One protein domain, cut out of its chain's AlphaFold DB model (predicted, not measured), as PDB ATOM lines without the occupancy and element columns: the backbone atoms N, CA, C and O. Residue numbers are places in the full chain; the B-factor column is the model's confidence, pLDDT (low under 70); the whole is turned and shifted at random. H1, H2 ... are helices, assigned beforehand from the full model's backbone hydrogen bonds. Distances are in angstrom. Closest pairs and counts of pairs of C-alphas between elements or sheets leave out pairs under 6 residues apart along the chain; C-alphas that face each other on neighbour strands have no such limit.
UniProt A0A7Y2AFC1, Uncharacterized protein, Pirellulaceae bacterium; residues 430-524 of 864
ATOM      1  N   ARG A 430     332.547  17.481 238.925       89.44
ATOM      2  CA  ARG A 430     333.812  16.832 239.349       89.44
ATOM      3  C   ARG A 430     333.555  15.579 240.207       89.44
ATOM      4  O   ARG A 430     332.412  15.237 240.496       89.44
ATOM      5  N   THR A 431     334.590  14.906 240.715       89.31
ATOM      6  CA  THR A 431     334.464  13.912 241.812       89.31
ATOM      7  C   THR A 431     334.391  14.575 243.201       89.31
ATOM      8  O   THR A 431     334.715  15.751 243.362       89.31
ATOM      9  N   SER A 432     333.768  13.931 244.199       89.31
ATOM     10  CA  SER A 432     333.499  14.463 245.557       89.31
ATOM     11  C   SER A 432     334.247  13.619 246.572       89.31
ATOM     12  O   SER A 432     334.099  12.398 246.589       89.31
ATOM     13  N   SER A 433     335.004  14.258 247.464       84.88
ATOM     14  CA  SER A 433     335.722  13.560 248.533       84.88
ATOM     15  C   SER A 433     334.793  12.767 249.458       84.88
ATOM     16  O   SER A 433     335.203  11.719 249.947       84.88
ATOM     17  N   ASN A 434     333.544  13.205 249.658       85.25
ATOM     18  CA  ASN A 434     332.573  12.482 250.485       85.25
ATOM     19  C   ASN A 434     332.179  11.147 249.844       85.25
ATOM     20  O   ASN A 434     332.245  10.109 250.500       85.25
ATOM     21  N   LEU A 435     331.845  11.161 248.548       90.50
ATOM     22  CA  LEU A 435     331.505   9.943 247.809       90.50
ATOM     23  C   LEU A 435     332.726   9.035 247.641       90.50
ATOM     24  O   LEU A 435     332.633   7.838 247.873       90.50
ATOM     25  N   LEU A 436     333.906   9.578 247.343       91.44
ATOM     26  CA  LEU A 436     335.138   8.779 247.335       91.44
ATOM     27  C   LEU A 436     335.419   8.165 248.716       91.44
ATOM     28  O   LEU A 436     335.849   7.017 248.827       91.44
ATOM     29  N   GLY A 437     335.114   8.903 249.786       87.19
ATOM     30  CA  GLY A 437     335.076   8.400 251.153       87.19
ATOM     31  C   GLY A 437     334.175   7.174 251.269       87.19
ATOM     32  O   GLY A 437     334.677   6.113 251.637       87.19
ATOM     33  N   LEU A 438     332.903   7.294 250.868       88.44
ATOM     34  CA  LEU A 438     331.899   6.221 250.865       88.44
ATOM     35  C   LEU A 438     332.412   4.941 250.189       88.44
ATOM     36  O   LEU A 438     332.359   3.874 250.789       88.44
ATOM     37  N   PHE A 439     333.008   5.057 249.001       91.31
ATOM     38  CA  PHE A 439     333.557   3.921 248.246       91.31
ATOM     39  C   PHE A 439     334.857   3.363 248.858       91.31
ATOM     40  O   PHE A 439     335.268   2.240 248.567       91.31
ATOM     41  N   SER A 440     335.526   4.125 249.731       85.06
ATOM     42  CA  SER A 440     336.802   3.744 250.342       85.06
ATOM     43  C   SER A 440     336.720   3.309 251.811       85.06
ATOM     44  O   SER A 440     337.713   2.775 252.316       85.06
ATOM     45  N   PHE A 441     335.582   3.491 252.492       77.31
ATOM     46  CA  PHE A 441     335.407   3.152 253.910       77.31
ATOM     47  C   PHE A 441     335.346   1.647 254.168       77.31
ATOM     48  O   PHE A 441     334.810   0.879 253.374       77.31
ATOM     49  N   THR A 442     335.815   1.222 255.342       66.19
ATOM     50  CA  THR A 442     335.837  -0.184 255.789       66.19
ATOM     51  C   THR A 442     334.470  -0.869 255.806       66.19
ATOM     52  O   THR A 442     334.428  -2.095 255.794       66.19
ATOM     53  N   ASN A 443     333.383  -0.093 255.798       73.06
ATOM     54  CA  ASN A 443     332.009  -0.574 255.949       73.06
ATOM     55  C   ASN A 443     331.281  -0.802 254.612       73.06
ATOM     56  O   ASN A 443     330.085  -1.059 254.623       73.06
ATOM     57  N   VAL A 444     331.961  -0.664 253.467       84.94
ATOM     58  CA  VAL A 444     331.401  -1.097 252.172       84.94
ATOM     59  C   VAL A 444     331.136  -2.610 252.223       84.94
ATOM     60  O   VAL A 444     332.000  -3.316 252.760       84.94
ATOM     61  N   PRO A 445     330.016  -3.104 251.651       90.00
ATOM     62  CA  PRO A 445     329.697  -4.525 251.625       90.00
ATOM     63  C   PRO A 445     330.852  -5.379 251.098       90.00
ATOM     64  O   PRO A 445     331.531  -5.013 250.133       90.00
ATOM     65  N   LYS A 446     331.066  -6.528 251.728       91.94
ATOM     66  CA  LYS A 446     332.084  -7.528 251.397       91.94
ATOM     67  C   LYS A 446     331.429  -8.782 250.812       91.94
ATOM     68  O   LYS A 446     330.245  -9.009 251.059       91.94
ATOM     69  N   PRO A 447     332.178  -9.631 250.083       93.69
ATOM     70  CA  PRO A 447     331.692 -10.957 249.714       93.69
ATOM     71  C   PRO A 447     331.120 -11.695 250.934       93.69
ATOM     72  O   PRO A 447     331.818 -11.848 251.934       93.69
ATOM     73  N   GLY A 448     329.855 -12.111 250.847       91.06
ATOM     74  CA  GLY A 448     329.105 -12.741 251.941       91.06
ATOM     75  C   GLY A 448     328.074 -11.831 252.622       91.06
ATOM     76  O   GLY A 448     327.104 -12.343 253.171       91.06
ATOM     77  N   ASP A 449     328.210 -10.504 252.529       91.25
ATOM     78  CA  ASP A 449     327.213  -9.576 253.071       91.25
ATOM     79  C   ASP A 449     325.935  -9.584 252.212       91.25
ATOM     80  O   ASP A 449     326.002  -9.580 250.979       91.25
ATOM     81  N   THR A 450     324.759  -9.490 252.844       93.50
ATOM     82  CA  THR A 450     323.445  -9.514 252.165       93.50
ATOM     83  C   THR A 450     323.327  -8.477 251.041       93.50
ATOM     84  O   THR A 450     322.754  -8.755 249.991       93.50
ATOM     85  N   ASN A 451     323.911  -7.289 251.227       93.38
ATOM     86  CA  ASN A 451     323.832  -6.183 250.268       93.38
ATOM     87  C   ASN A 451     324.980  -6.160 249.239       93.38
ATOM     88  O   ASN A 451     325.016  -5.287 248.367       93.38
ATOM     89  N   TYR A 452     325.917  -7.111 249.294       95.69
ATOM     90  CA  TYR A 452     327.048  -7.163 248.365       95.69
ATOM     91  C   TYR A 452     326.643  -7.312 246.888       95.69
ATOM     92  O   TYR A 452     327.197  -6.590 246.054       95.69
ATOM     93  N   PRO A 453     325.643  -8.140 246.516       97.06
ATOM     94  CA  PRO A 453     325.191  -8.216 245.126       97.06
ATOM     95  C   PRO A 453     324.665  -6.876 244.595       97.06
ATOM     96  O   PRO A 453     324.975  -6.496 243.466       97.06
ATOM     97  N   ALA A 454     323.917  -6.127 245.412       96.50
ATOM     98  CA  ALA A 454     323.426  -4.800 245.045       96.50
ATOM     99  C   ALA A 454     324.582  -3.799 244.870       96.50
ATOM    100  O   ALA A 454     324.585  -3.020 243.915       96.50
ATOM    101  N   TRP A 455     325.605  -3.870 245.728       96.25
ATOM    102  CA  TRP A 455     326.831  -3.079 245.590       96.25
ATOM    103  C   TRP A 455     327.570  -3.377 244.278       96.25
ATOM    104  O   TRP A 455     327.914  -2.451 243.541       96.25
ATOM    105  N   LYS A 456     327.745  -4.655 243.917       97.19
ATOM    106  CA  LYS A 456     328.366  -5.048 242.638       97.19
ATOM    107  C   LYS A 456     327.557  -4.582 241.428       97.19
ATOM    108  O   LYS A 456     328.151  -4.098 240.464       97.19
ATOM    109  N   ARG A 457     326.221  -4.674 241.485       97.44
ATOM    110  CA  ARG A 457     325.340  -4.131 240.436       97.44
ATOM    111  C   ARG A 457     325.531  -2.624 240.270       97.44
ATOM    112  O   ARG A 457     325.635  -2.162 239.138       97.44
ATOM    113  N   LEU A 458     325.619  -1.870 241.370       97.31
ATOM    114  CA  LEU A 458     325.897  -0.433 241.317       97.31
ATOM    115  C   LEU A 458     327.250  -0.149 240.651       97.31
ATOM    116  O   LEU A 458     327.291   0.641 239.713       97.31
ATOM    117  N   LEU A 459     328.336  -0.797 241.092       97.31
ATOM    118  CA  LEU A 459     329.667  -0.582 240.511       97.31
ATOM    119  C   LEU A 459     329.689  -0.874 239.008       97.31
ATOM    120  O   LEU A 459     330.174  -0.049 238.243       97.31
ATOM    121  N   SER A 460     329.097  -1.994 238.585       97.69
ATOM    122  CA  SER A 460     329.001  -2.357 237.168       97.69
ATOM    123  C   SER A 460     328.225  -1.314 236.357       97.69
ATOM    124  O   SER A 460     328.684  -0.878 235.304       97.69
ATOM    125  N   ARG A 461     327.079  -0.836 236.861       97.81
ATOM    126  CA  ARG A 461     326.310   0.234 236.200       97.81
ATOM    127  C   ARG A 461     327.111   1.529 236.068       97.81
ATOM    128  O   ARG A 461     327.034   2.176 235.034       97.81
ATOM    129  N   LEU A 462     327.866   1.899 237.103       97.06
ATOM    130  CA  LEU A 462     328.697   3.102 237.094       97.06
ATOM    131  C   LEU A 462     329.855   2.985 236.096       97.06
ATOM    132  O   LEU A 462     330.051   3.904 235.310       97.06
ATOM    133  N   GLN A 463     330.574   1.857 236.072       97.12
ATOM    134  CA  GLN A 463     331.678   1.618 235.126       97.12
ATOM    135  C   GLN A 463     331.230   1.631 233.661       97.12
ATOM    136  O   GLN A 463     331.965   2.098 232.797       97.12
ATOM    137  N   ASN A 464     330.017   1.145 233.392       97.12
ATOM    138  CA  ASN A 464     329.438   1.108 232.049       97.12
ATOM    139  C   ASN A 464     328.706   2.404 231.662       97.12
ATOM    140  O   ASN A 464     328.061   2.449 230.616       97.12
ATOM    141  N   SER A 465     328.762   3.450 232.492       96.44
ATOM    142  CA  SER A 465     328.145   4.733 232.167       96.44
ATOM    143  C   SER A 465     328.955   5.486 231.112       96.44
ATOM    144  O   SER A 465     330.184   5.554 231.157       96.44
ATOM    145  N   ASP A 466     328.235   6.121 230.195       95.00
ATOM    146  CA  ASP A 466     328.729   7.135 229.264       95.00
ATOM    147  C   ASP A 466     329.196   8.420 229.974       95.00
ATOM    148  O   ASP A 466     330.018   9.173 229.447       95.00
ATOM    149  N   ARG A 467     328.734   8.656 231.205       94.38
ATOM    150  CA  ARG A 467     329.133   9.800 232.022       94.38
ATOM    151  C   ARG A 467     330.471   9.553 232.702       94.38
ATOM    152  O   ARG A 467     330.580   8.756 233.635       94.38
ATOM    153  N   GLU A 468     331.472  10.333 232.302       94.31
ATOM    154  CA  GLU A 468     332.851  10.230 232.796       94.31
ATOM    155  C   GLU A 468     332.949  10.182 234.330       94.31
ATOM    156  O   GLU A 468     333.592   9.294 234.882       94.31
ATOM    157  N   THR A 469     332.266  11.081 235.043       91.44
ATOM    158  CA  THR A 469     332.319  11.122 236.513       91.44
ATOM    159  C   THR A 469     331.700   9.882 237.168       91.44
ATOM    160  O   THR A 469     332.214   9.414 238.186       91.44
ATOM    161  N   ALA A 470     330.626   9.320 236.602       94.88
ATOM    162  CA  ALA A 470     330.031   8.079 237.101       94.88
ATOM    163  C   ALA A 470     330.990   6.898 236.891       94.88
ATOM    164  O   ALA A 470     331.246   6.151 237.839       94.88
ATOM    165  N   ARG A 471     331.606   6.811 235.703       96.00
ATOM    166  CA  ARG A 471     332.642   5.820 235.383       96.00
ATOM    167  C   ARG A 471     333.817   5.883 236.357       96.00
ATOM    168  O   ARG A 471     334.152   4.865 236.959       96.00
ATOM    169  N   LEU A 472     334.338   7.081 236.639       94.94
ATOM    170  CA  LEU A 472     335.421   7.283 237.613       94.94
ATOM    171  C   LEU A 472     335.069   6.769 239.023       94.94
ATOM    172  O   LEU A 472     335.933   6.203 239.697       94.94
ATOM    173  N   TYR A 473     333.820   6.920 239.487       95.62
ATOM    174  CA  TYR A 473     333.390   6.323 240.762       95.62
ATOM    175  C   TYR A 473     333.318   4.795 240.703       95.62
ATOM    176  O   TYR A 473     333.736   4.136 241.658       95.62
ATOM    177  N   GLY A 474     332.800   4.238 239.605       96.50
ATOM    178  CA  GLY A 474     332.756   2.794 239.378       96.50
ATOM    179  C   GLY A 474     334.155   2.175 239.420       96.50
ATOM    180  O   GLY A 474     334.404   1.255 240.203       96.50
ATOM    181  N   ASP A 475     335.090   2.748 238.663       96.88
ATOM    182  CA  ASP A 475     336.477   2.284 238.583       96.88
ATOM    183  C   ASP A 475     337.218   2.435 239.912       96.88
ATOM    184  O   ASP A 475     337.919   1.516 240.350       96.88
ATOM    185  N   PHE A 476     337.015   3.557 240.612       96.25
ATOM    186  CA  PHE A 476     337.560   3.746 241.955       96.25
ATOM    187  C   PHE A 476     337.025   2.695 242.939       96.25
ATOM    188  O   PHE A 476     337.799   2.131 243.718       96.25
ATOM    189  N   GLY A 477     335.724   2.396 242.895       95.38
ATOM    190  CA  GLY A 477     335.092   1.369 243.724       95.38
ATOM    191  C   GLY A 477     335.689  -0.017 243.507       95.38
ATOM    192  O   GLY A 477     336.081  -0.675 244.474       95.38
ATOM    193  N   VAL A 478     335.837  -0.428 242.246       96.44
ATOM    194  CA  VAL A 478     336.456  -1.712 241.884       96.44
ATOM    195  C   VAL A 478     337.926  -1.767 242.306       96.44
ATOM    196  O   VAL A 478     338.372  -2.772 242.864       96.44
ATOM    197  N   ALA A 479     338.684  -0.682 242.122       95.12
ATOM    198  CA  ALA A 479     340.074  -0.614 242.568       95.12
ATOM    199  C   ALA A 479     340.206  -0.726 244.100       95.12
ATOM    200  O   ALA A 479     341.105  -1.407 244.602       95.12
ATOM    201  N   MET A 480     339.300  -0.098 244.857       94.31
ATOM    202  CA  MET A 480     339.262  -0.205 246.318       94.31
ATOM    203  C   MET A 480     338.867  -1.608 246.799       94.31
ATOM    204  O   MET A 480     339.409  -2.062 247.808       94.31
ATOM    205  N   GLU A 481     337.967  -2.299 246.095       93.50
ATOM    206  CA  GLU A 481     337.600  -3.697 246.364       93.50
ATOM    207  C   GLU A 481     338.807  -4.627 246.152       93.50
ATOM    208  O   GLU A 481     339.194  -5.350 247.073       93.50
ATOM    209  N   ALA A 482     339.478  -4.519 244.997       92.12
ATOM    210  CA  ALA A 482     340.670  -5.305 244.665       92.12
ATOM    211  C   ALA A 482     341.805  -5.100 245.676       92.12
ATOM    212  O   ALA A 482     342.473  -6.053 246.086       92.12
ATOM    213  N   ARG A 483     342.004  -3.862 246.137       90.88
ATOM    214  CA  ARG A 483     342.986  -3.561 247.180       90.88
ATOM    215  C   ARG A 483     342.662  -4.240 248.507       90.88
ATOM    216  O   ARG A 483     343.578  -4.628 249.223       90.88
ATOM    217  N   ARG A 484     341.391  -4.362 248.884       87.88
ATOM    218  CA  ARG A 484     341.026  -5.024 250.146       87.88
ATOM    219  C   ARG A 484     341.214  -6.530 250.067       87.88
ATOM    220  O   ARG A 484     341.716  -7.102 251.026       87.88
ATOM    221  N   SER A 485     340.829  -7.143 248.949       88.69
ATOM    222  CA  SER A 485     340.909  -8.594 248.769       88.69
ATOM    223  C   SER A 485     342.336  -9.088 248.522       88.69
ATOM    224  O   SER A 485     342.723 -10.112 249.070       88.69
ATOM    225  N   SER A 486     343.133  -8.352 247.740       89.88
ATOM    226  CA  SER A 486     344.448  -8.814 247.257       89.88
ATOM    227  C   SER A 486     345.624  -7.903 247.622       89.88
ATOM    228  O   SER A 486     346.751  -8.164 247.212       89.88
ATOM    229  N   ARG A 487     345.387  -6.795 248.342       89.19
ATOM    230  CA  ARG A 487     346.372  -5.711 248.576       89.19
ATOM    231  C   ARG A 487     346.926  -5.061 247.301       89.19
ATOM    232  O   ARG A 487     347.812  -4.216 247.395       89.19
ATOM    233  N   SER A 488     346.373  -5.377 246.129       93.56
ATOM    234  CA  SER A 488     346.806  -4.806 244.855       93.56
ATOM    235  C   SER A 488     346.536  -3.302 244.779       93.56
ATOM    236  O   SER A 488     345.439  -2.826 245.077       93.56
ATOM    237  N   THR A 489     347.538  -2.543 244.339       93.50
ATOM    238  CA  THR A 489     347.433  -1.106 244.044       93.50
ATOM    239  C   THR A 489     347.294  -0.815 242.550       93.50
ATOM    240  O   THR A 489     347.037   0.330 242.187       93.50
ATOM    241  N   ALA A 490     347.384  -1.830 241.680       95.12
ATOM    242  CA  ALA A 490     347.423  -1.657 240.225       95.12
ATOM    243  C   ALA A 490     346.198  -0.906 239.669       95.12
ATOM    244  O   ALA A 490     346.334  -0.044 238.803       95.12
ATOM    245  N   GLY A 491     345.000  -1.174 240.202       93.75
ATOM    246  CA  GLY A 491     343.787  -0.440 239.824       93.75
ATOM    247  C   GLY A 491     343.857   1.054 240.161       93.75
ATOM    248  O   GLY A 491     343.478   1.883 239.340       93.75
ATOM    249  N   LEU A 492     344.404   1.401 241.332       94.00
ATOM    250  CA  LEU A 492     344.567   2.793 241.765       94.00
ATOM    251  C   LEU A 492     345.642   3.520 240.942       94.00
ATOM    252  O   LEU A 492     345.475   4.695 240.634       94.00
ATOM    253  N   GLU A 493     346.717   2.828 240.555       95.19
ATOM    254  CA  GLU A 493     347.750   3.376 239.663       95.19
ATOM    255  C   GLU A 493     347.189   3.679 238.269       95.19
ATOM    256  O   GLU A 493     347.400   4.774 237.747       95.19
ATOM    257  N   ARG A 494     346.415   2.750 237.686       96.00
ATOM    258  CA  ARG A 494     345.741   2.979 236.398       96.00
ATOM    259  C   ARG A 494     344.811   4.187 236.463       96.00
ATOM    260  O   ARG A 494     344.892   5.054 235.598       96.00
ATOM    261  N   LEU A 495     344.005   4.285 237.521       94.00
ATOM    262  CA  LEU A 495     343.087   5.410 237.697       94.00
ATOM    263  C   LEU A 495     343.829   6.739 237.904       94.00
ATOM    264  O   LEU A 495     343.366   7.783 237.448       94.00
ATOM    265  N   LEU A 496     345.008   6.723 238.538       92.56
ATOM    266  CA  LEU A 496     345.855   7.910 238.680       92.56
ATOM    267  C   LEU A 496     346.387   8.392 237.324       92.56
ATOM    268  O   LEU A 496     346.397   9.596 237.067       92.56
ATOM    269  N   VAL A 497     346.810   7.471 236.455       94.19
ATOM    270  CA  VAL A 497     347.233   7.786 235.079       94.19
ATOM    271  C   VAL A 497     346.059   8.316 234.257       94.19
ATOM    272  O   VAL A 497     346.196   9.338 233.589       94.19
ATOM    273  N   GLU A 498     344.892   7.680 234.347       93.38
ATOM    274  CA  GLU A 498     343.688   8.130 233.650       93.38
ATOM    275  C   GLU A 498     343.247   9.527 234.099       93.38
ATOM    276  O   GLU A 498     343.034  10.399 233.263       93.38
ATOM    277  N   THR A 499     343.208   9.784 235.410       89.81
ATOM    278  CA  THR A 499     342.857  11.103 235.961       89.81
ATOM    279  C   THR A 499     343.809  12.194 235.450       89.81
ATOM    280  O   THR A 499     343.371  13.303 235.143       89.81
ATOM    281  N   LYS A 500     345.108  11.883 235.296       91.25
ATOM    282  CA  LYS A 500     346.083  12.792 234.665       91.25
ATOM    283  C   LYS A 500     345.791  13.012 233.183       91.25
ATOM    284  O   LYS A 500     345.825  14.154 232.739       91.25
ATOM    285  N   ARG A 501     345.489  11.945 232.433       92.94
ATOM    286  CA  ARG A 501     345.144  12.013 231.002       92.94
ATOM    287  C   ARG A 501     343.911  12.883 230.755       92.94
ATOM    288  O   ARG A 501     343.883  13.621 229.781       92.94
ATOM    289  N   LEU A 502     342.931  12.828 231.655       89.69
ATOM    290  CA  LEU A 502     341.723  13.658 231.619       89.69
ATOM    291  C   LEU A 502     341.962  15.115 232.061       89.69
ATOM    292  O   LEU A 502     341.026  15.903 232.102       89.69
ATOM    293  N   GLY A 503     343.188  15.483 232.456       90.06
ATOM    294  CA  GLY A 503     343.503  16.823 232.961       90.06
ATOM    295  C   GLY A 503     342.929  17.133 234.351       90.06
ATOM    296  O   GLY A 503     343.074  18.251 234.839       90.06
ATOM    297  N   ARG A 504     342.337  16.151 235.040       85.88
ATOM    298  CA  ARG A 504     341.624  16.292 236.326       85.88
ATOM    299  C   ARG A 504     342.554  16.222 237.549       85.88
ATOM    300  O   ARG A 504     342.228  15.639 238.581       85.88
ATOM    301  N   THR A 505     343.754  16.793 237.451       84.88
ATOM    302  CA  THR A 505     344.766  16.737 238.534       84.88
ATOM    303  C   THR A 505     344.430  17.601 239.752       84.88
ATOM    304  O   THR A 505     345.006  17.417 240.822       84.88
ATOM    305  N   ASP A 506     343.475  18.520 239.617       77.56
ATOM    306  CA  ASP A 506     342.941  19.361 240.688       77.56
ATOM    307  C   ASP A 506     341.672  18.775 241.337       77.56
ATOM    308  O   ASP A 506     341.027  19.429 242.162       77.56
ATOM    309  N   GLU A 507     341.294  17.543 240.979       83.62
ATOM    310  CA  GLU A 507     340.114  16.888 241.526       83.62
ATOM    311  C   GLU A 507     340.347  16.172 242.862       83.62
ATOM    312  O   GLU A 507     341.423  15.622 243.111       83.62
ATOM    313  N   PRO A 508     339.294  16.046 243.697       84.12
ATOM    314  CA  PRO A 508     339.341  15.229 244.906       84.12
ATOM    315  C   PRO A 508     339.787  13.778 244.671       84.12
ATOM    316  O   PRO A 508     340.455  13.214 245.537       84.12
ATOM    317  N   LEU A 509     339.458  13.169 243.522       87.94
ATOM    318  CA  LEU A 509     339.914  11.817 243.177       87.94
ATOM    319  C   LEU A 509     341.439  11.718 243.133       87.94
ATOM    320  O   LEU A 509     341.997  10.779 243.697       87.94
ATOM    321  N   PHE A 510     342.114  12.701 242.541       87.62
ATOM    322  CA  PHE A 510     343.569  12.725 242.451       87.62
ATOM    323  C   PHE A 510     344.221  12.737 243.843       87.62
ATOM    324  O   PHE A 510     345.104  11.926 244.139       87.62
ATOM    325  N   ASP A 511     343.716  13.593 244.733       81.19
ATOM    326  CA  ASP A 511     344.166  13.676 246.125       81.19
ATOM    327  C   ASP A 511     343.937  12.363 246.887       81.19
ATOM    328  O   ASP A 511     344.823  11.879 247.601       81.19
ATOM    329  N   VAL A 512     342.757  11.757 246.725       82.56
ATOM    330  CA  VAL A 512     342.412  10.489 247.381       82.56
ATOM    331  C   VAL A 512     343.272   9.341 246.850       82.56
ATOM    332  O   VAL A 512     343.705   8.505 247.641       82.56
ATOM    333  N   LEU A 513     343.577   9.300 245.551       86.62
ATOM    334  CA  LEU A 513     344.456   8.288 244.962       86.62
ATOM    335  C   LEU A 513     345.870   8.363 245.537       86.62
ATOM    336  O   LEU A 513     346.391   7.342 245.987       86.62
ATOM    337  N   HIS A 514     346.462   9.558 245.612       86.12
ATOM    338  CA  HIS A 514     347.771   9.756 246.241       86.12
ATOM    339  C   HIS A 514     347.774   9.335 247.713       86.12
ATOM    340  O   HIS A 514     348.661   8.590 248.137       86.12
ATOM    341  N   LEU A 515     346.744   9.736 248.466       79.94
ATOM    342  CA  LEU A 515     346.574   9.340 249.862       79.94
ATOM    343  C   LEU A 515     346.507   7.817 250.007       79.94
ATOM    344  O   LEU A 515     347.185   7.240 250.853       79.94
ATOM    345  N   LYS A 516     345.701   7.145 249.182       82.62
ATOM    346  CA  LYS A 516     345.576   5.689 249.237       82.62
ATOM    347  C   LYS A 516     346.891   5.030 248.824       82.62
ATOM    348  O   LYS A 516     347.293   4.065 249.465       82.62
ATOM    349  N   LEU A 517     347.596   5.524 247.816       85.56
ATOM    350  CA  LEU A 517     348.888   4.977 247.384       85.56
ATOM    351  C   LEU A 517     350.052   5.276 248.348       85.56
ATOM    352  O   LEU A 517     351.163   4.837 248.074       85.56
ATOM    353  N   MET A 518     349.817   5.980 249.465       79.50
ATOM    354  CA  MET A 518     350.859   6.396 250.418       79.50
ATOM    355  C   MET A 518     351.955   7.238 249.748       79.50
ATOM    356  O   MET A 518     353.133   7.144 250.086       79.50
ATOM    357  N   ARG A 519     351.563   8.047 248.757       77.81
ATOM    358  CA  ARG A 519     352.463   8.945 248.032       77.81
ATOM    359  C   ARG A 519     352.301  10.373 248.555       77.81
ATOM    360  O   ARG A 519     351.173  10.789 248.835       77.81
ATOM    361  N   PRO A 520     353.385  11.163 248.631       69.38
ATOM    362  CA  PRO A 520     353.269  12.587 248.910       69.38
ATOM    363  C   PRO A 520     352.386  13.261 247.849       69.38
ATOM    364  O   PRO A 520     352.415  12.894 246.670       69.38
ATOM    365  N   LYS A 521     351.581  14.240 248.278       63.50
ATOM    366  CA  LYS A 521     350.750  15.036 247.369       63.50
ATOM    367  C   LYS A 521     351.672  15.826 246.425       63.50
ATOM    368  O   LYS A 521     352.498  16.592 246.929       63.50
ATOM    369  N   PRO A 522     351.551  15.676 245.092       60.69
ATOM    370  CA  PRO A 522     352.290  16.505 244.151       60.69
ATOM    371  C   PRO A 522     351.927  17.962 244.410       60.69
ATOM    372  O   PRO A 522     350.745  18.294 244.542       60.69
ATOM    373  N   GLN A 523     352.924  18.839 244.523       52.81
ATOM    374  CA  GLN A 523     352.614  20.262 244.567       52.81
ATOM    375  C   GLN A 523     352.001  20.650 243.218       52.81
ATOM    376  O   GLN A 523     352.521  20.213 242.189       52.81
ATOM    377  N   PRO A 524     350.902  21.422 243.193       54.41
ATOM    378  CA  PRO A 524     350.337  21.877 241.936       54.41
ATOM    379  C   PRO A 524     351.432  22.623 241.176       54.41
ATOM    380  O   PRO A 524     351.953  23.626 241.669       54.41
TER     381      PRO A 524
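AT A GLANCE: This is residues 430 to 524 of the 864 residues of an uncharacterized protein of Pirellulaceae bacterium (UniProt A0A7Y2AFC1). Four helices, H1, H3, H4 and H5, touch in a ring, with the long H3 through the core and H2 packed on H3 outside the ring. The 95 printed residues include five named helices, H1 to H5, and no named strand: all helix, part aligned, part crossed at steeper tilts. The whole is compact, with a radius of gyration of the C-alphas of 13.0 A and spans of 43 by 29 by 22 A.

HOW THE PARTS SIT: H1, residues 433 to 440, touches residues 473 to 480 alone of the hub H3, residues 468 to 486, at a steep tilt of 38 degrees; their closest C-alphas, Phe 439 and Gly 477, are 5.4 A apart. H2, residues 452 to 463, forms a hairpin with H3; 458 to 463 alone touch 470 to 478, closest C-alphas Gln 463 and Arg 471, 4.3 A. H4, residues 490 to 501, forms a hairpin with H3 through 490 to 495 alone, closest C-alphas Ala 479 and Gly 491, 4.6 A. H5, residues 508 to 516, touches H1, closest C-alphas Ser 433 and Pro 508, 5.4 A. In each helix every O i to N i+4 pair is within hydrogen-bond range.

IN THESE COORDINATES: H1 begins at C-alpha 433 (335.722, 13.560, 248.533); H5 ends at C-alpha 516 (345.576, 5.689, 249.237). H3 measures 26.6 A.

THE WHOLE: The printed part has no cut. The link H1 to H2 is long. Residues 442 and 520 to 524 are under pLDDT 70.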